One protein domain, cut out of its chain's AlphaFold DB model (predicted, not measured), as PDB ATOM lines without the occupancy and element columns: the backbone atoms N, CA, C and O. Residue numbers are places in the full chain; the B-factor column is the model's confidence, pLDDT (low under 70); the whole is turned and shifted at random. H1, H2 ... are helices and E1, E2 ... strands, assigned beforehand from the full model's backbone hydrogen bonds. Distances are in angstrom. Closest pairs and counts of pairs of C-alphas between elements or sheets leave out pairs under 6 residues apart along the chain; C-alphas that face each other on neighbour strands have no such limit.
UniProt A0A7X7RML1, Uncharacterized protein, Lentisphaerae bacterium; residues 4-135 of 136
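This is residues 4 to 135 of the 136 residues of an uncharacterized protein of Lentisphaerae bacterium (UniProt A0A7X7RML1). A long helix, H2, packs on a two-stranded hairpin, E1 and E2, as the core; H3 and H4 pack on opposite sides of H2, and H1 on E2. A second, smaller hairpin, E3 and E4, lies near the first residues of H2, and its long loop reaches away to make one end of the longest axis. The 132 printed residues hold, in order, H1 H2 E1 E2 H3 H4 E3 E4; both sheets are antiparallel, and the class is mixed, helices and strands, with under half of the residues in named elements. The whole is compact, radius of gyration of the C-alphas 15.2 A, spanning 48 by 32 by 28 A.

Start at the hairpin of E1, residues 45 to 51, and E2, residues 59 to 65: N 48 and O 62 are within hydrogen-bond range at 2.9 A. H2, residues 23 to 40, comes closest to E1 at the C-alphas of Val 31 and Leu 47, 5.7 A. With residues 30 to 38 alone it touches H4, residues 99 to 110, closest C-alphas Ala 38 and Ala 104, 5.1 A, at a steep tilt of 50 degrees, opposite ways. With residues 27 to 32 alone it touches H3, residues 74 to 78, closest C-alphas Tyr 28 and Cys 78, 4.6 A. H1, residues 4 to 8, has Phe 7 with its C-alpha 4.5 A from that of Leu 60 in E2, the closest pair. In the hairpin of E3, residues 118 to 120, and E4, residues 132 to 134, N 119 and O 133 are 3.5 A apart, within hydrogen-bond range; both strands are apart from E1 and E2. In H1, H2, H3 and H4 every O i to N i+4 pair is within hydrogen-bond range.

Find C-alpha 23 at (16.739, -12.766, -12.512); from there H2 runs 25.7 A to C-alpha 40. E1 is 19.2 A long, E2 19.8 A and H4 16.4 A; H1 and H3, five residues each, measure 6.7 and 6.5 A, and E3 and E4 6.4 A each. E4 ends at C-alpha 134, (22.609, -9.851, -23.251).

The C-alphas farthest apart, Asp 99 and Gly 126, are 49.7 A apart. The printed part has no cut; the links H1 to H2, H3 to H4 and E3 to E4 are long. Look for pLDDT under 70 at residues 14 to 17, 80 to 89 and 120 to 135.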
ATOM      1  N   TRP A   4      22.107 -18.184  -8.060       95.06
ATOM      2  CA  TRP A   4      22.260 -19.602  -8.385       95.06
ATOM      3  C   TRP A   4      21.437 -20.514  -7.464       95.06
ATOM      4  O   TRP A   4      20.642 -21.317  -7.950       95.06
ATOM      5  N   GLU A   5      21.555 -20.325  -6.149       93.94
ATOM      6  CA  GLU A   5      20.828 -21.115  -5.146       93.94
ATOM      7  C   GLU A   5      19.304 -20.959  -5.257       93.94
ATOM      8  O   GLU A   5      18.555 -21.925  -5.092       93.94
ATOM      9  N   GLU A   6      18.835 -19.763  -5.619       92.69
ATOM     10  CA  GLU A   6      17.409 -19.497  -5.825       92.69
ATOM     11  C   GLU A   6      16.861 -20.339  -6.985       92.69
ATOM     12  O   GLU A   6      15.784 -20.924  -6.876       92.69
ATOM     13  N   PHE A   7      17.626 -20.490  -8.072       93.62
ATOM     14  CA  PHE A   7      17.224 -21.293  -9.231       93.62
ATOM     15  C   PHE A   7      17.254 -22.808  -8.990       93.62
ATOM     16  O   PHE A   7      16.609 -23.546  -9.740       93.62
ATOM     17  N   GLN A   8      17.976 -23.283  -7.968       91.94
ATOM     18  CA  GLN A   8      18.008 -24.703  -7.589       91.94
ATOM     19  C   GLN A   8      16.854 -25.089  -6.645       91.94
ATOM     20  O   GLN A   8      16.551 -26.272  -6.473       91.94
ATOM     21  N   SER A   9      16.175 -24.114  -6.031       89.50
ATOM     22  CA  SER A   9      15.163 -24.354  -4.998       89.50
ATOM     23  C   SER A   9      13.742 -24.084  -5.481       89.50
ATOM     24  O   SER A   9      13.404 -22.991  -5.925       89.50
ATOM     25  N   LYS A  10      12.819 -25.029  -5.252       85.31
ATOM     26  CA  LYS A  10      11.375 -24.813  -5.491       85.31
ATOM     27  C   LYS A  10      10.777 -23.665  -4.668       85.31
ATOM     28  O   LYS A  10       9.681 -23.212  -5.010       85.31
ATOM     29  N   TRP A  11      11.475 -23.251  -3.615       86.00
ATOM     30  CA  TRP A  11      11.090 -22.212  -2.663       86.00
ATOM     31  C   TRP A  11      11.954 -20.947  -2.787       86.00
ATOM     32  O   TRP A  11      11.858 -20.078  -1.926       86.00
ATOM     33  N   GLY A  12      12.811 -20.868  -3.813       82.88
ATOM     34  CA  GLY A  12      13.619 -19.681  -4.088       82.88
ATOM     35  C   GLY A  12      12.770 -18.445  -4.398       82.88
ATOM     36  O   GLY A  12      11.592 -18.559  -4.731       82.88
ATOM     37  N   PHE A  13      13.357 -17.263  -4.256       84.50
ATOM     38  CA  PHE A  13      12.702 -15.957  -4.401       84.50
ATOM     39  C   PHE A  13      11.467 -15.714  -3.512       84.50
ATOM     40  O   PHE A  13      10.770 -14.739  -3.752       84.50
ATOM     41  N   GLY A  14      11.226 -16.532  -2.475       66.75
ATOM     42  CA  GLY A  14      10.246 -16.274  -1.408       66.75
ATOM     43  C   GLY A  14       8.763 -16.316  -1.825       66.75
ATOM     44  O   GLY A  14       8.383 -16.054  -2.961       66.75
ATOM     45  N   ASP A  15       7.868 -16.650  -0.888       60.59
ATOM     46  CA  ASP A  15       6.421 -16.490  -1.096       60.59
ATOM     47  C   ASP A  15       6.019 -15.026  -0.865       60.59
ATOM     48  O   ASP A  15       5.967 -14.563   0.274       60.59
ATOM     49  N   GLY A  16       5.742 -14.302  -1.952       60.56
ATOM     50  CA  GLY A  16       5.288 -12.909  -1.913       60.56
ATOM     51  C   GLY A  16       6.389 -11.865  -2.100       60.56
ATOM     52  O   GLY A  16       6.070 -10.677  -2.177       60.56
ATOM     53  N   ASP A  17       7.647 -12.288  -2.231       67.56
ATOM     54  CA  ASP A  17       8.739 -11.405  -2.622       67.56
ATOM     55  C   ASP A  17       8.713 -11.158  -4.138       67.56
ATOM     56  O   ASP A  17       8.325 -12.003  -4.949       67.56
ATOM     57  N   ALA A  18       9.092  -9.944  -4.533       77.50
ATOM     58  CA  ALA A  18       9.218  -9.610  -5.941       77.50
ATOM     59  C   ALA A  18      10.468 -10.285  -6.510       77.50
ATOM     60  O   ALA A  18      11.576 -10.085  -6.007       77.50
ATOM     61  N   VAL A  19      10.298 -11.035  -7.600       85.38
ATOM     62  CA  VAL A  19      11.434 -11.565  -8.352       85.38
ATOM     63  C   VAL A  19      12.251 -10.391  -8.905       85.38
ATOM     64  O   VAL A  19      11.671  -9.510  -9.548       85.38
ATOM     65  N   PRO A  20      13.576 -10.356  -8.676       88.62
ATOM     66  CA  PRO A  20      14.431  -9.297  -9.194       88.62
ATOM     67  C   PRO A  20      14.333  -9.162 -10.724       88.62
ATOM     68  O   PRO A  20      14.225 -10.179 -11.418       88.62
ATOM     69  N   PRO A  21      14.374  -7.934 -11.276       86.31
ATOM     70  CA  PRO A  21      14.149  -7.695 -12.706       86.31
ATOM     71  C   PRO A  21      15.219  -8.335 -13.608       86.31
ATOM     72  O   PRO A  21      14.941  -8.672 -14.756       86.31
ATOM     73  N   ASP A  22      16.420  -8.554 -13.078       88.75
ATOM     74  CA  ASP A  22      17.564  -9.197 -13.729       88.75
ATOM     75  C   ASP A  22      17.541 -10.731 -13.645       88.75
ATOM     76  O   ASP A  22      18.257 -11.395 -14.394       88.75
ATOM     77  N   ALA A  23      16.707 -11.328 -12.783       90.12
ATOM     78  CA  ALA A  23      16.739 -12.766 -12.512       90.12
ATOM     79  C   ALA A  23      16.490 -13.622 -13.766       90.12
ATOM     80  O   ALA A  23      17.144 -14.647 -13.956       90.12
ATOM     81  N   TRP A  24      15.585 -13.202 -14.657       89.50
ATOM     82  CA  TRP A  24      15.333 -13.938 -15.900       89.50
ATOM     83  C   TRP A  24      16.568 -13.957 -16.814       89.50
ATOM     84  O   TRP A  24      16.954 -15.018 -17.311       89.50
ATOM     85  N   ALA A  25      17.208 -12.801 -17.001       89.94
ATOM     86  CA  ALA A  25      18.373 -12.662 -17.870       89.94
ATOM     87  C   ALA A  25      19.602 -13.368 -17.278       89.94
ATOM     88  O   ALA A  25      20.314 -14.070 -17.992       89.94
ATOM     89  N   LEU A  26      19.798 -13.282 -15.959       93.38
ATOM     90  CA  LEU A  26      20.861 -14.015 -15.270       93.38
ATOM     91  C   LEU A  26      20.671 -15.530 -15.385       93.38
ATOM     92  O   LEU A  26      21.629 -16.243 -15.665       93.38
ATOM     93  N   ARG A  27      19.436 -16.040 -15.269       93.38
ATOM     94  CA  ARG A  27      19.163 -17.465 -15.508       93.38
ATOM     95  C   ARG A  27      19.561 -17.886 -16.923       93.38
ATOM     96  O   ARG A  27      20.164 -18.944 -17.082       93.38
ATOM     97  N   TYR A  28      19.226 -17.076 -17.930       92.75
ATOM     98  CA  TYR A  28      19.617 -17.337 -19.316       92.75
ATOM     99  C   TYR A  28      21.140 -17.484 -19.429       92.75
ATOM    100  O   TYR A  28      21.627 -18.485 -19.952       92.75
ATOM    101  N   VAL A  29      21.888 -16.510 -18.899       93.94
ATOM    102  CA  VAL A  29      23.356 -16.501 -18.948       93.94
ATOM    103  C   VAL A  29      23.944 -17.712 -18.229       93.94
ATOM    104  O   VAL A  29      24.801 -18.389 -18.794       93.94
ATOM    105  N   TYR A  30      23.452 -18.050 -17.034       96.50
ATOM    106  CA  TYR A  30      23.959 -19.204 -16.289       96.50
ATOM    107  C   TYR A  30      23.746 -20.509 -17.055       96.50
ATOM    108  O   TYR A  30      24.673 -21.305 -17.181       96.50
ATOM    109  N   VAL A  31      22.547 -20.731 -17.608       95.00
ATOM    110  CA  VAL A  31      22.268 -21.942 -18.393       95.00
ATOM    111  C   VAL A  31      23.170 -22.006 -19.627       95.00
ATOM    112  O   VAL A  31      23.738 -23.067 -19.896       95.00
ATOM    113  N   ARG A  32      23.359 -20.890 -20.341       94.75
ATOM    114  CA  ARG A  32      24.230 -20.811 -21.521       94.75
ATOM    115  C   ARG A  32      25.679 -21.154 -21.184       94.75
ATOM    116  O   ARG A  32      26.251 -22.066 -21.785       94.75
ATOM    117  N   GLU A  33      26.271 -20.440 -20.229       96.75
ATOM    118  CA  GLU A  33      27.696 -20.576 -19.921       96.75
ATOM    119  C   GLU A  33      28.016 -21.924 -19.280       96.75
ATOM    120  O   GLU A  33      28.965 -22.592 -19.697       96.75
ATOM    121  N   ILE A  34      27.188 -22.393 -18.342       97.75
ATOM    122  CA  ILE A  34      27.414 -23.695 -17.710       97.75
ATOM    123  C   ILE A  34      27.261 -24.820 -18.737       97.75
ATOM    124  O   ILE A  34      28.082 -25.731 -18.755       97.75
ATOM    125  N   ASN A  35      26.286 -24.758 -19.654       96.38
ATOM    126  CA  ASN A  35      26.178 -25.762 -20.719       96.38
ATOM    127  C   ASN A  35      27.386 -25.750 -21.665       96.38
ATOM    128  O   ASN A  35      27.818 -26.819 -22.105       96.38
ATOM    129  N   ARG A  36      27.950 -24.573 -21.967       96.31
ATOM    130  CA  ARG A  36      29.175 -24.443 -22.767       96.31
ATOM    131  C   ARG A  36      30.361 -25.118 -22.071       96.31
ATOM    132  O   ARG A  36      31.076 -25.895 -22.707       96.31
ATOM    133  N   LEU A  37      30.540 -24.865 -20.774       97.88
ATOM    134  CA  LEU A  37      31.588 -25.475 -19.950       97.88
ATOM    135  C   LEU A  37      31.385 -26.990 -19.801       97.88
ATOM    136  O   LEU A  37      32.302 -27.767 -20.064       97.88
ATOM    137  N   ALA A  38      30.170 -27.426 -19.476       97.56
ATOM    138  CA  ALA A  38      29.813 -28.833 -19.323       97.56
ATOM    139  C   ALA A  38      30.038 -29.619 -20.625       97.56
ATOM    140  O   ALA A  38      30.550 -30.738 -20.597       97.56
ATOM    141  N   ALA A  39      29.724 -29.027 -21.783       96.06
ATOM    142  CA  ALA A  39      30.013 -29.630 -23.081       96.06
ATOM    143  C   ALA A  39      31.522 -29.765 -23.339       96.06
ATOM    144  O   ALA A  39      31.961 -30.820 -23.795       96.06
ATOM    145  N   ALA A  40      32.316 -28.740 -23.010       97.31
ATOM    146  CA  ALA A  40      33.773 -28.782 -23.149       97.31
ATOM    147  C   ALA A  40      34.423 -29.844 -22.241       97.31
ATOM    148  O   ALA A  40      35.433 -30.437 -22.619       97.31
ATOM    149  N   LYS A  41      33.819 -30.116 -21.079       97.81
ATOM    150  CA  LYS A  41      34.245 -31.151 -20.125       97.81
ATOM    151  C   LYS A  41      33.668 -32.544 -20.418       97.81
ATOM    152  O   LYS A  41      34.025 -33.505 -19.748       97.81
ATOM    153  N   GLY A  42      32.799 -32.681 -21.422       97.00
ATOM    154  CA  GLY A  42      32.218 -33.969 -21.813       97.00
ATOM    155  C   GLY A  42      31.095 -34.478 -20.902       97.00
ATOM    156  O   GLY A  42      30.848 -35.680 -20.876       97.00
ATOM    157  N   SER A  43      30.403 -33.590 -20.183       97.69
ATOM    158  CA  SER A  43      29.274 -33.946 -19.316       97.69
ATOM    159  C   SER A  43      28.144 -34.638 -20.081       97.69
ATOM    160  O   SER A  43      27.770 -34.205 -21.183       97.69
ATOM    161  N   ALA A  44      27.544 -35.658 -19.460       96.50
ATOM    162  CA  ALA A  44      26.342 -36.333 -19.952       96.50
ATOM    163  C   ALA A  44      25.040 -35.607 -19.557       96.50
ATOM    164  O   ALA A  44      23.946 -36.089 -19.855       96.50
ATOM    165  N   VAL A  45      25.147 -34.445 -18.907       95.94
ATOM    166  CA  VAL A  45      24.028 -33.650 -18.392       95.94
ATOM    167  C   VAL A  45      24.029 -32.268 -19.038       95.94
ATOM    168  O   VAL A  45      25.072 -31.702 -19.365       95.94
ATOM    169  N   ARG A  46      22.845 -31.697 -19.234       94.50
ATOM    170  CA  ARG A  46      22.649 -30.296 -19.607       94.50
ATOM    171  C   ARG A  46      21.683 -29.627 -18.646       94.50
ATOM    172  O   ARG A  46      20.903 -30.284 -17.957       94.50
ATOM    173  N   LEU A  47      21.768 -28.310 -18.601       93.88
ATOM    174  CA  LEU A  47      20.854 -27.451 -17.878       93.88
ATOM    175  C   LEU A  47      19.768 -26.933 -18.816       93.88
ATOM    176  O   LEU A  47      20.023 -26.640 -19.984       93.88
ATOM    177  N   LEU A  48      18.568 -26.804 -18.268       90.75
ATOM    178  CA  LEU A  48      17.389 -26.268 -18.924       90.75
ATOM    179  C   LEU A  48      16.756 -25.223 -18.006       90.75
ATOM    180  O   LEU A  48      16.466 -25.511 -16.845       90.75
ATOM    181  N   ALA A  49      16.485 -24.032 -18.521       91.44
ATOM    182  CA  ALA A  49      15.640 -23.072 -17.831       91.44
ATOM    183  C   ALA A  49      14.189 -23.589 -17.796       91.44
ATOM    184  O   ALA A  49      13.638 -24.012 -18.813       91.44
ATOM    185  N   TYR A  50      13.541 -23.530 -16.636       87.38
ATOM    186  CA  TYR A  50      12.165 -23.988 -16.451       87.38
ATOM    187  C   TYR A  50      11.307 -22.924 -15.767       87.38
ATOM    188  O   TYR A  50      11.655 -22.422 -14.695       87.38
ATOM    189  N   ASP A  51      10.173 -22.600 -16.392       86.31
ATOM    190  CA  ASP A  51       9.213 -21.620 -15.885       86.31
ATOM    191  C   ASP A  51       8.074 -22.306 -15.132       86.31
ATOM    192  O   ASP A  51       7.371 -23.169 -15.660       86.31
ATOM    193  N   ARG A  52       7.854 -21.885 -13.886       82.94
ATOM    194  CA  ARG A  52       6.799 -22.385 -12.997       82.94
ATOM    195  C   ARG A  52       5.693 -21.351 -12.837       82.94
ATOM    196  O   ARG A  52       5.549 -20.730 -11.785       82.94
ATOM    197  N   GLY A  53       4.900 -21.182 -13.892       77.00
ATOM    198  CA  GLY A  53       3.777 -20.242 -13.896       77.00
ATOM    199  C   GLY A  53       2.844 -20.429 -12.691       77.00
ATOM    200  O   GLY A  53       2.369 -21.534 -12.430       77.00
ATOM    201  N   GLY A  54       2.587 -19.342 -11.957       74.62
ATOM    202  CA  GLY A  54       1.671 -19.325 -10.810       74.62
ATOM    203  C   GLY A  54       2.225 -19.911  -9.505       74.62
ATOM    204  O   GLY A  54       1.443 -20.168  -8.592       74.62
ATOM    205  N   MET A  55       3.538 -20.139  -9.408       80.56
ATOM    206  CA  MET A  55       4.216 -20.633  -8.201       80.56
ATOM    207  C   MET A  55       5.087 -19.543  -7.564       80.56
ATOM    208  O   MET A  55       5.487 -18.607  -8.248       80.56
ATOM    209  N   HIS A  56       5.423 -19.709  -6.277       78.25
ATOM    210  CA  HIS A  56       6.266 -18.771  -5.516       78.25
ATOM    211  C   HIS A  56       7.629 -18.527  -6.175       78.25
ATOM    212  O   HIS A  56       7.978 -17.385  -6.434       78.25
ATOM    213  N   ASN A  57       8.342 -19.604  -6.534       86.69
ATOM    214  CA  ASN A  57       9.499 -19.506  -7.416       86.69
ATOM    215  C   ASN A  57       9.080 -19.770  -8.872       86.69
ATOM    216  O   ASN A  57       8.865 -20.948  -9.213       86.69
ATOM    217  N   PRO A  58       8.990 -18.740  -9.735       85.50
ATOM    218  CA  PRO A  58       8.674 -18.925 -11.144       85.50
ATOM    219  C   PRO A  58       9.872 -19.391 -11.979       85.50
ATOM    220  O   PRO A  58       9.647 -19.868 -13.087       85.50
ATOM    221  N   TYR A  59      11.113 -19.293 -11.489       89.06
ATOM    222  CA  TYR A  59      12.320 -19.574 -12.265       89.06
ATOM    223  C   TYR A  59      13.149 -20.699 -11.645       89.06
ATOM    224  O   TYR A  59      13.768 -20.529 -10.601       89.06
ATOM    225  N   LEU A  60      13.219 -21.839 -12.332       90.81
ATOM    226  CA  LEU A  60      14.130 -22.931 -11.989       90.81
ATOM    227  C   LEU A  60      15.143 -23.194 -13.097       90.81
ATOM    228  O   LEU A  60      14.916 -22.856 -14.262       90.81
ATOM    229  N   ILE A  61      16.231 -23.856 -12.719       93.12
ATOM    230  CA  ILE A  61      17.141 -24.539 -13.633       93.12
ATOM    231  C   ILE A  61      17.043 -26.038 -13.349       93.12
ATOM    232  O   ILE A  61      17.250 -26.479 -12.221       93.12
ATOM    233  N   CYS A  62      16.718 -26.824 -14.370       91.19
ATOM    234  CA  CYS A  62      16.582 -28.274 -14.281       91.19
ATOM    235  C   CYS A  62      17.751 -28.978 -14.969       91.19
ATOM    236  O   CYS A  62      18.276 -28.491 -15.972       91.19
ATOM    237  N   ARG A  63      18.114 -30.158 -14.463       92.38
ATOM    238  CA  ARG A  63      19.088 -31.053 -15.095       92.38
ATOM    239  C   ARG A  63      18.376 -32.032 -16.020       92.38
ATOM    240  O   ARG A  63      17.367 -32.634 -15.647       92.38
ATOM    241  N   VAL A  64      18.916 -32.205 -17.220       91.25
ATOM    242  CA  VAL A  64      18.411 -33.132 -18.239       91.25
ATOM    243  C   VAL A  64      19.561 -33.958 -18.818       91.25
ATOM    244  O   VAL A  64      20.683 -33.456 -18.897       91.25
ATOM    245  N   PRO A  65      19.326 -35.211 -19.237       92.62
ATOM    246  CA  PRO A  65      20.301 -35.957 -20.027       92.62
ATOM    247  C   PRO A  65      20.691 -35.193 -21.304       92.62
ATOM    248  O   PRO A  65      19.844 -34.580 -21.954       92.62
ATOM    249  N   ALA A  66      21.971 -35.210 -21.675       92.56
ATOM    250  CA  ALA A  66      22.467 -34.466 -22.835       92.56
ATOM    251  C   ALA A  66      21.895 -34.976 -24.172       92.56
ATOM    252  O   ALA A  66      21.758 -34.202 -25.118       92.56
ATOM    253  N   ASP A  67      21.542 -36.259 -24.256       90.81
ATOM    254  CA  ASP A  67      20.919 -36.875 -25.431       90.81
ATOM    255  C   ASP A  67      19.469 -36.411 -25.651       90.81
ATOM    256  O   ASP A  67      19.057 -36.246 -26.797       90.81
ATOM    257  N   MET A  68      18.727 -36.107 -24.580       86.75
ATOM    258  CA  MET A  68      17.355 -35.576 -24.650       86.75
ATOM    259  C   MET A  68      17.267 -34.201 -25.321       86.75
ATOM    260  O   MET A  68      16.224 -33.838 -25.861       86.75
ATOM    261  N   VAL A  69      18.349 -33.425 -25.273       87.19
ATOM    262  CA  VAL A  69      18.428 -32.078 -25.861       87.19
ATOM    263  C   VAL A  69      19.310 -32.034 -27.106       87.19
ATOM    264  O   VAL A  69      19.675 -30.958 -27.586       87.19
ATOM    265  N   LEU A  70      19.658 -33.196 -27.664       88.25
ATOM    266  CA  LEU A  70      20.476 -33.267 -28.863       88.25
ATOM    267  C   LEU A  70      19.751 -32.607 -30.045       88.25
ATOM    268  O   LEU A  70      18.664 -33.019 -30.442       88.25
ATOM    269  N   GLY A  71      20.379 -31.586 -30.633       86.06
ATOM    270  CA  GLY A  71      19.812 -30.832 -31.756       86.06
ATOM    271  C   GLY A  71      18.860 -29.702 -31.355       86.06
ATOM    272  O   GLY A  71      18.376 -28.996 -32.237       86.06
ATOM    273  N   VAL A  72      18.626 -29.490 -30.056       85.06
ATOM    274  CA  VAL A  72      17.892 -28.323 -29.552       85.06
ATOM    275  C   VAL A  72      18.828 -27.107 -29.559       85.06
ATOM    276  O   VAL A  72      19.933 -27.196 -29.016       85.06
ATOM    277  N   PRO A  73      18.442 -25.976 -30.177       85.81
ATOM    278  CA  PRO A  73      19.236 -24.751 -30.130       85.81
ATOM    279  C   PRO A  73      19.458 -24.267 -28.691       85.81
ATOM    280  O   PRO A  73      18.532 -24.255 -27.886       85.81
ATOM    281  N   GLU A  74      20.669 -23.802 -28.375       85.56
ATOM    282  CA  GLU A  74      21.007 -23.288 -27.034       85.56
ATOM    283  C   GLU A  74      20.041 -22.200 -26.527       85.56
ATOM    284  O   GLU A  74      19.570 -22.337 -25.397       85.56
ATOM    285  N   PRO A  75      19.623 -21.206 -27.339       85.31
ATOM    286  CA  PRO A  75      18.664 -20.204 -26.877       85.31
ATOM    287  C   PRO A  75      17.328 -20.789 -26.402       85.31
ATOM    288  O   PRO A  75      16.669 -20.184 -25.556       85.31
ATOM    289  N   ASP A  76      16.923 -21.948 -26.924       84.88
ATOM    290  CA  ASP A  76      15.678 -22.611 -26.528       84.88
ATOM    291  C   ASP A  76      15.831 -23.338 -25.182       84.88
ATOM    292  O   ASP A  76      14.863 -23.459 -24.433       84.88
ATOM    293  N   LEU A  77      17.056 -23.740 -24.817       86.56
ATOM    294  CA  LEU A  77      17.360 -24.277 -23.487       86.56
ATOM    295  C   LEU A  77      17.390 -23.179 -22.411       86.56
ATOM    296  O   LEU A  77      17.081 -23.443 -21.248       86.56
ATOM    297  N   CYS A  78      17.744 -21.949 -22.786       88.19
ATOM    298  CA  CYS A  78      18.007 -20.851 -21.850       88.19
ATOM    299  C   CYS A  78      16.791 -19.955 -21.560       88.19
ATOM    300  O   CYS A  78      16.711 -19.355 -20.488       88.19
ATOM    301  N   LYS A  79      15.816 -19.861 -22.475       83.06
ATOM    302  CA  LYS A  79      14.650 -18.960 -22.323       83.06
ATOM    303  C   LYS A  79      13.606 -19.424 -21.309       83.06
ATOM    304  O   LYS A  79      12.808 -18.603 -20.859       83.06
ATOM    305  N   GLY A  80      13.627 -20.700 -20.935       69.56
ATOM    306  CA  GLY A  80      12.553 -21.335 -20.180       69.56
ATOM    307  C   GLY A  80      11.760 -22.269 -21.086       69.56
ATOM    308  O   GLY A  80      11.307 -21.844 -22.147       69.56
ATOM    309  N   ALA A  81      11.539 -23.518 -20.668       60.19
ATOM    310  CA  ALA A  81      10.845 -24.560 -21.440       60.19
ATOM    311  C   ALA A  81       9.399 -24.210 -21.879       60.19
ATOM    312  O   ALA A  81       8.704 -25.030 -22.471       60.19
ATOM    313  N   TRP A  82       8.880 -23.022 -21.561       52.69
ATOM    314  CA  TRP A  82       7.533 -22.590 -21.943       52.69
ATOM    315  C   TRP A  82       7.512 -21.295 -22.771       52.69
ATOM    316  O   TRP A  82       6.477 -20.977 -23.360       52.69
ATOM    317  N   ALA A  83       8.643 -20.607 -22.951       41.09
ATOM    318  CA  ALA A  83       8.764 -19.514 -23.913       41.09
ATOM    319  C   ALA A  83       9.080 -20.093 -25.307       41.09
ATOM    320  O   ALA A  83      10.237 -20.195 -25.695       41.09
ATOM    321  N   ASN A  84       8.014 -20.472 -26.030       48.22
ATOM    322  CA  ASN A  84       7.946 -21.130 -27.358       48.22
ATOM    323  C   ASN A  84       7.619 -22.633 -27.363       48.22
ATOM    324  O   ASN A  84       7.655 -23.264 -28.417       48.22
ATOM    325  N   GLY A  85       7.206 -23.203 -26.227       52.16
ATOM    326  CA  GLY A  85       6.554 -24.518 -26.208       52.16
ATOM    327  C   GLY A  85       7.460 -25.715 -26.511       52.16
ATOM    328  O   GLY A  85       6.940 -26.784 -26.843       52.16
ATOM    329  N   TRP A  86       8.784 -25.566 -26.386       66.19
ATOM    330  CA  TRP A  86       9.680 -26.718 -26.415       66.19
ATOM    331  C   TRP A  86       9.537 -27.506 -25.112       66.19
ATOM    332  O   TRP A  86       9.896 -27.045 -24.033       66.19
ATOM    333  N   LYS A  87       9.014 -28.721 -25.230       67.38
ATOM    334  CA  LYS A  87       8.999 -29.715 -24.165       67.38
ATOM    335  C   LYS A  87       9.684 -30.973 -24.688       67.38
ATOM    336  O   LYS A  87       9.487 -31.298 -25.863       67.38
ATOM    337  N   PRO A  88      10.438 -31.699 -23.854       67.12
ATOM    338  CA  PRO A  88      10.892 -33.022 -24.239       67.12
ATOM    339  C   PRO A  88       9.680 -33.918 -24.542       67.12
ATOM    340  O   PRO A  88       8.617 -33.797 -23.927       67.12
ATOM    341  N   GLU A  89       9.821 -34.780 -25.551       69.31
ATOM    342  CA  GLU A  89       8.745 -35.670 -26.015       69.31
ATOM    343  C   GLU A  89       8.419 -36.775 -25.002       69.31
ATOM    344  O   GLU A  89       7.325 -37.342 -25.013       69.31
ATOM    345  N   THR A  90       9.370 -37.064 -24.119       71.44
ATOM    346  CA  THR A  90       9.295 -38.083 -23.083       71.44
ATOM    347  C   THR A  90       9.624 -37.480 -21.727       71.44
ATOM    348  O   THR A  90      10.448 -36.570 -21.603       71.44
ATOM    349  N   ASP A  91       8.983 -38.013 -20.688       77.38
ATOM    350  CA  ASP A  91       9.409 -37.745 -19.320       77.38
ATOM    351  C   ASP A  91      10.845 -38.253 -19.143       77.38
ATOM    352  O   ASP A  91      11.207 -39.327 -19.637       77.38
ATOM    353  N   TRP A  92      11.663 -37.491 -18.422       79.06
ATOM    354  CA  TRP A  92      13.009 -37.909 -18.060       79.06
ATOM    355  C   TRP A  92      13.110 -38.103 -16.555       79.06
ATOM    356  O   TRP A  92      12.430 -37.453 -15.758       79.06
ATOM    357  N   ILE A  93      13.992 -39.015 -16.173       82.88
ATOM    358  CA  ILE A  93      14.449 -39.116 -14.796       82.88
ATOM    359  C   ILE A  93      15.565 -38.092 -14.652       82.88
ATOM    360  O   ILE A  93      16.474 -38.049 -15.484       82.88
ATOM    361  N   GLU A  94      15.470 -37.256 -13.622       81.88
ATOM    362  CA  GLU A  94      16.521 -36.295 -13.309       81.88
ATOM    363  C   GLU A  94      17.868 -37.030 -13.198       81.88
ATOM    364  O   GLU A  94      17.952 -38.033 -12.478       81.88
ATOM    365  N   PRO A  95      18.900 -36.598 -13.946       87.69
ATOM    366  CA  PRO A  95      20.204 -37.237 -13.891       87.69
ATOM    367  C   PRO A  95      20.768 -37.232 -12.470       87.69
ATOM    368  O   PRO A  95      20.552 -36.290 -11.707       87.69
ATOM    369  N   GLY A  96      21.524 -38.279 -12.138       87.81
ATOM    370  CA  GLY A  96      22.331 -38.300 -10.922       87.81
ATOM    371  C   GLY A  96      23.466 -37.272 -10.960       87.81
ATOM    372  O   GLY A  96      23.528 -36.396 -11.824       87.81
ATOM    373  N   GLU A  97      24.383 -37.386 -10.007       91.06
ATOM    374  CA  GLU A  97      25.599 -36.572  -9.999       91.06
ATOM    375  C   GLU A  97      26.459 -36.864 -11.241       91.06
ATOM    376  O   GLU A  97      26.600 -38.014 -11.661       91.06
ATOM    377  N   ASP A  98      26.999 -35.802 -11.838       96.50
ATOM    378  CA  ASP A  98      27.885 -35.836 -13.002       96.50
ATOM    379  C   ASP A  98      29.053 -34.890 -12.710       96.50
ATOM    380  O   ASP A  98      28.858 -33.677 -12.606       96.50
ATOM    381  N   ASP A  99      30.251 -35.453 -12.535       97.88
ATOM    382  CA  ASP A  99      31.445 -34.710 -12.104       97.88
ATOM    383  C   ASP A  99      31.771 -33.554 -13.061       97.88
ATOM    384  O   ASP A  99      32.080 -32.448 -12.627       97.88
ATOM    385  N   ALA A 100      31.613 -33.764 -14.370       97.81
ATOM    386  CA  ALA A 100      31.876 -32.740 -15.378       97.81
ATOM    387  C   ALA A 100      30.884 -31.562 -15.304       97.81
ATOM    388  O   ALA A 100      31.267 -30.420 -15.560       97.81
ATOM    389  N   MET A 101      29.619 -31.813 -14.955       97.88
ATOM    390  CA  MET A 101      28.628 -30.768 -14.686       97.88
ATOM    391  C   MET A 101      28.938 -30.037 -13.380       97.88
ATOM    392  O   MET A 101      28.815 -28.816 -13.331       97.88
ATOM    393  N   ILE A 102      29.352 -30.758 -12.335       97.69
ATOM    394  CA  ILE A 102      29.753 -30.153 -11.059       97.69
ATOM    395  C   ILE A 102      30.930 -29.201 -11.288       97.69
ATOM    396  O   ILE A 102      30.819 -28.020 -10.970       97.69
ATOM    397  N   GLU A 103      31.989 -29.661 -11.955       98.12
ATOM    398  CA  GLU A 103      33.143 -28.826 -12.306       98.12
ATOM    399  C   GLU A 103      32.758 -27.624 -13.185       98.12
ATOM    400  O   GLU A 103      33.340 -26.550 -13.062       98.12
ATOM    401  N   ALA A 104      31.793 -27.780 -14.098       98.00
ATOM    402  CA  ALA A 104      31.308 -26.676 -14.928       98.00
ATOM    403  C   ALA A 104      30.568 -25.609 -14.109       98.00
ATOM    404  O   ALA A 104      30.738 -24.417 -14.365       98.00
ATOM    405  N   VAL A 105      29.763 -26.023 -13.127       97.38
ATOM    406  CA  VAL A 105      29.096 -25.107 -12.193       97.38
ATOM    407  C   VAL A 105      30.126 -24.406 -11.312       97.38
ATOM    408  O   VAL A 105      30.053 -23.191 -11.173       97.38
ATOM    409  N   GLU A 106      31.094 -25.135 -10.756       97.38
ATOM    410  CA  GLU A 106      32.158 -24.566  -9.917       97.38
ATOM    411  C   GLU A 106      32.998 -23.535 -10.684       97.38
ATOM    412  O   GLU A 106      33.275 -22.453 -10.169       97.38
ATOM    413  N   GLU A 107      33.351 -23.829 -11.937       97.06
ATOM    414  CA  GLU A 107      34.074 -22.891 -12.802       97.06
ATOM    415  C   GLU A 107      33.240 -21.635 -13.098       97.06
ATOM    416  O   GLU A 107      33.756 -20.527 -12.987       97.06
ATOM    417  N   ALA A 108      31.942 -21.780 -13.388       96.50
ATOM    418  CA  ALA A 108      31.040 -20.639 -13.568       96.50
ATOM    419  C   ALA A 108      30.818 -19.837 -12.271       96.50
ATOM    420  O   ALA A 108      30.611 -18.628 -12.319       96.50
ATOM    421  N   GLN A 109      30.852 -20.485 -11.101       94.88
ATOM    422  CA  GLN A 109      30.764 -19.812  -9.801       94.88
ATOM    423  C   GLN A 109      32.026 -19.012  -9.476       94.88
ATOM    424  O   GLN A 109      31.924 -17.993  -8.798       94.88
ATOM    425  N   ALA A 110      33.189 -19.472  -9.942       94.94
ATOM    426  CA  ALA A 110      34.471 -18.798  -9.761       94.94
ATOM    427  C   ALA A 110      34.691 -17.623 -10.734       94.94
ATOM    428  O   ALA A 110      35.642 -16.862 -10.556       94.94
ATOM    429  N   ASP A 111      33.844 -17.479 -11.757       92.50
ATOM    430  CA  ASP A 111      33.860 -16.340 -12.671       92.50
ATOM    431  C   ASP A 111      33.111 -15.146 -12.059       92.50
ATOM    432  O   ASP A 111      31.879 -15.081 -12.062       92.50
ATOM    433  N   ASP A 112      33.872 -14.177 -11.550       87.94
ATOM    434  CA  ASP A 112      33.331 -12.937 -10.985       87.94
ATOM    435  C   ASP A 112      32.592 -12.072 -12.029       87.94
ATOM    436  O   ASP A 112      31.789 -11.225 -11.646       87.94
ATOM    437  N   GLY A 113      32.836 -12.275 -13.332       89.25
ATOM    438  CA  GLY A 113      32.267 -11.470 -14.419       89.25
ATOM    439  C   GLY A 113      30.990 -12.038 -15.041       89.25
ATOM    440  O   GLY A 113      30.392 -11.389 -15.899       89.25
ATOM    441  N   ILE A 114      30.543 -13.231 -14.637       89.94
ATOM    442  CA  ILE A 114      29.383 -13.885 -15.264       89.94
ATOM    443  C   ILE A 114      28.079 -13.095 -15.076       89.94
ATOM    444  O   ILE A 114      27.231 -13.074 -15.967       89.94
ATOM    445  N   ASP A 115      27.927 -12.414 -13.938       90.81
ATOM    446  CA  ASP A 115      26.739 -11.609 -13.638       90.81
ATOM    447  C   ASP A 115      26.747 -10.286 -14.432       90.81
ATOM    448  O   ASP A 115      25.686  -9.778 -14.789       90.81
ATOM    449  N   ASP A 116      27.936  -9.783 -14.786       88.38
ATOM    450  CA  ASP A 116      28.142  -8.535 -15.539       88.38
ATOM    451  C   ASP A 116      27.818  -8.678 -17.039       88.38
ATOM    452  O   ASP A 116      27.781  -7.693 -17.777       88.38
ATOM    453  N   LEU A 117      27.552  -9.902 -17.511       84.12
ATOM    454  CA  LEU A 117      27.075 -10.165 -18.875       84.12
ATOM    455  C   LEU A 117      25.626  -9.698 -19.103       84.12
ATOM    456  O   LEU A 117      25.146  -9.707 -20.243       84.12
ATOM    457  N   VAL A 118      24.931  -9.321 -18.028       80.94
ATOM    458  CA  VAL A 118      23.559  -8.823 -18.039       80.94
ATOM    459  C   VAL A 118      23.552  -7.345 -17.664       80.94
ATOM    460  O   VAL A 118      23.890  -6.983 -16.541       80.94
ATOM    461  N   ASP A 119      23.075  -6.506 -18.584       75.81
ATOM    462  CA  ASP A 119      22.775  -5.101 -18.308       75.81
ATOM    463  C   ASP A 119      21.253  -4.897 -18.288       75.81
ATOM    464  O   ASP A 119      20.554  -5.240 -19.251       75.81
ATOM    465  N   VAL A 120      20.726  -4.388 -17.168       67.25
ATOM    466  CA  VAL A 120      19.290  -4.136 -16.975       67.25
ATOM    467  C   VAL A 120      19.056  -2.651 -16.767       67.25
ATOM    468  O   VAL A 120      19.333  -2.114 -15.694       67.25
ATOM    469  N   ASP A 121      18.458  -2.010 -17.768       65.25
ATOM    470  CA  ASP A 121      17.959  -0.643 -17.649       65.25
ATOM    471  C   ASP A 121      16.500  -0.652 -17.158       65.25
ATOM    472  O   ASP A 121      15.624  -1.295 -17.743       65.25
ATOM    473  N   VAL A 122      16.230   0.050 -16.055       57.75
ATOM    474  CA  VAL A 122      14.890   0.164 -15.465       57.75
ATOM    475  C   VAL A 122      14.345   1.557 -15.752       57.75
ATOM    476  O   VAL A 122      14.666   2.523 -15.059       57.75
ATOM    477  N   SER A 123      13.466   1.658 -16.748       57.41
ATOM    478  CA  SER A 123      12.787   2.906 -17.104       57.41
ATOM    479  C   SER A 123      11.383   3.000 -16.475       57.41
ATOM    480  O   SER A 123      10.663   2.010 -16.327       57.41
ATOM    481  N   ILE A 124      10.969   4.210 -16.070       50.19
ATOM    482  CA  ILE A 124       9.589   4.494 -15.641       50.19
ATOM    483  C   ILE A 124       8.796   4.864 -16.893       50.19
ATOM    484  O   ILE A 124       9.135   5.835 -17.569       50.19
ATOM    485  N   ALA A 125       7.740   4.105 -17.187       48.78
ATOM    486  CA  ALA A 125       6.961   4.234 -18.415       48.78
ATOM    487  C   ALA A 125       6.295   5.620 -18.572       48.78
ATOM    488  O   ALA A 125       5.165   5.852 -18.146       48.78
ATOM    489  N   GLY A 126       7.021   6.523 -19.230       47.38
ATOM    490  CA  GLY A 126       6.516   7.507 -20.189       47.38
ATOM    491  C   GLY A 126       6.814   7.104 -21.643       47.38
ATOM    492  O   GLY A 126       6.210   7.659 -22.554       47.38
ATOM    493  N   GLU A 127       7.667   6.096 -21.854       42.53
ATOM    494  CA  GLU A 127       7.874   5.374 -23.114       42.53
ATOM    495  C   GLU A 127       8.063   3.873 -22.790       42.53
ATOM    496  O   GLU A 127       8.623   3.558 -21.737       42.53
ATOM    497  N   PRO A 128       7.528   2.932 -23.593       41.19
ATOM    498  CA  PRO A 128       7.471   1.519 -23.226       41.19
ATOM    499  C   PRO A 128       8.715   0.739 -23.685       41.19
ATOM    500  O   PRO A 128       8.964   0.648 -24.884       41.19
ATOM    501  N   GLY A 129       9.417   0.096 -22.747       41.78
ATOM    502  CA  GLY A 129      10.388  -0.970 -23.032       41.78
ATOM    503  C   GLY A 129      11.230  -1.353 -21.810       41.78
ATOM    504  O   GLY A 129      11.927  -0.507 -21.260       41.78
ATOM    505  N   ILE A 130      11.150  -2.616 -21.377       47.00
ATOM    506  CA  ILE A 130      12.194  -3.258 -20.564       47.00
ATOM    507  C   ILE A 130      13.030  -4.039 -21.575       47.00
ATOM    508  O   ILE A 130      12.595  -5.099 -22.027       47.00
ATOM    509  N   ASP A 131      14.183  -3.498 -21.959       47.97
ATOM    510  CA  ASP A 131      15.119  -4.166 -22.863       47.97
ATOM    511  C   ASP A 131      16.256  -4.765 -22.028       47.97
ATOM    512  O   ASP A 131      17.167  -4.067 -21.593       47.97
ATOM    513  N   CYS A 132      16.197  -6.075 -21.778       46.34
ATOM    514  CA  CYS A 132      17.327  -6.812 -21.214       46.34
ATOM    515  C   CYS A 132      18.311  -7.123 -22.349       46.34
ATOM    516  O   CYS A 132      18.043  -7.997 -23.178       46.34
ATOM    517  N   ASN A 133      19.441  -6.416 -22.392       49.12
ATOM    518  CA  ASN A 133      20.489  -6.667 -23.375       49.12
ATOM    519  C   ASN A 133      21.466  -7.711 -22.825       49.12
ATOM    520  O   ASN A 133      22.081  -7.519 -21.779       49.12
ATOM    521  N   ILE A 134      21.607  -8.824 -23.543       48.34
ATOM    522  CA  ILE A 134      22.609  -9.851 -23.251       48.34
ATOM    523  C   ILE A 134      23.822  -9.536 -24.124       48.34
ATOM    524  O   ILE A 134      23.700  -9.522 -25.352       48.34
ATOM    525  N   ALA A 135      24.980  -9.271 -23.517       48.66
ATOM    526  CA  ALA A 135      26.214  -9.100 -24.277       48.66
ATOM    527  C   ALA A 135      26.558 -10.412 -25.019       48.66
ATOM    528  O   ALA A 135      26.500 -11.505 -24.437       48.66
TER     529      ALA A 135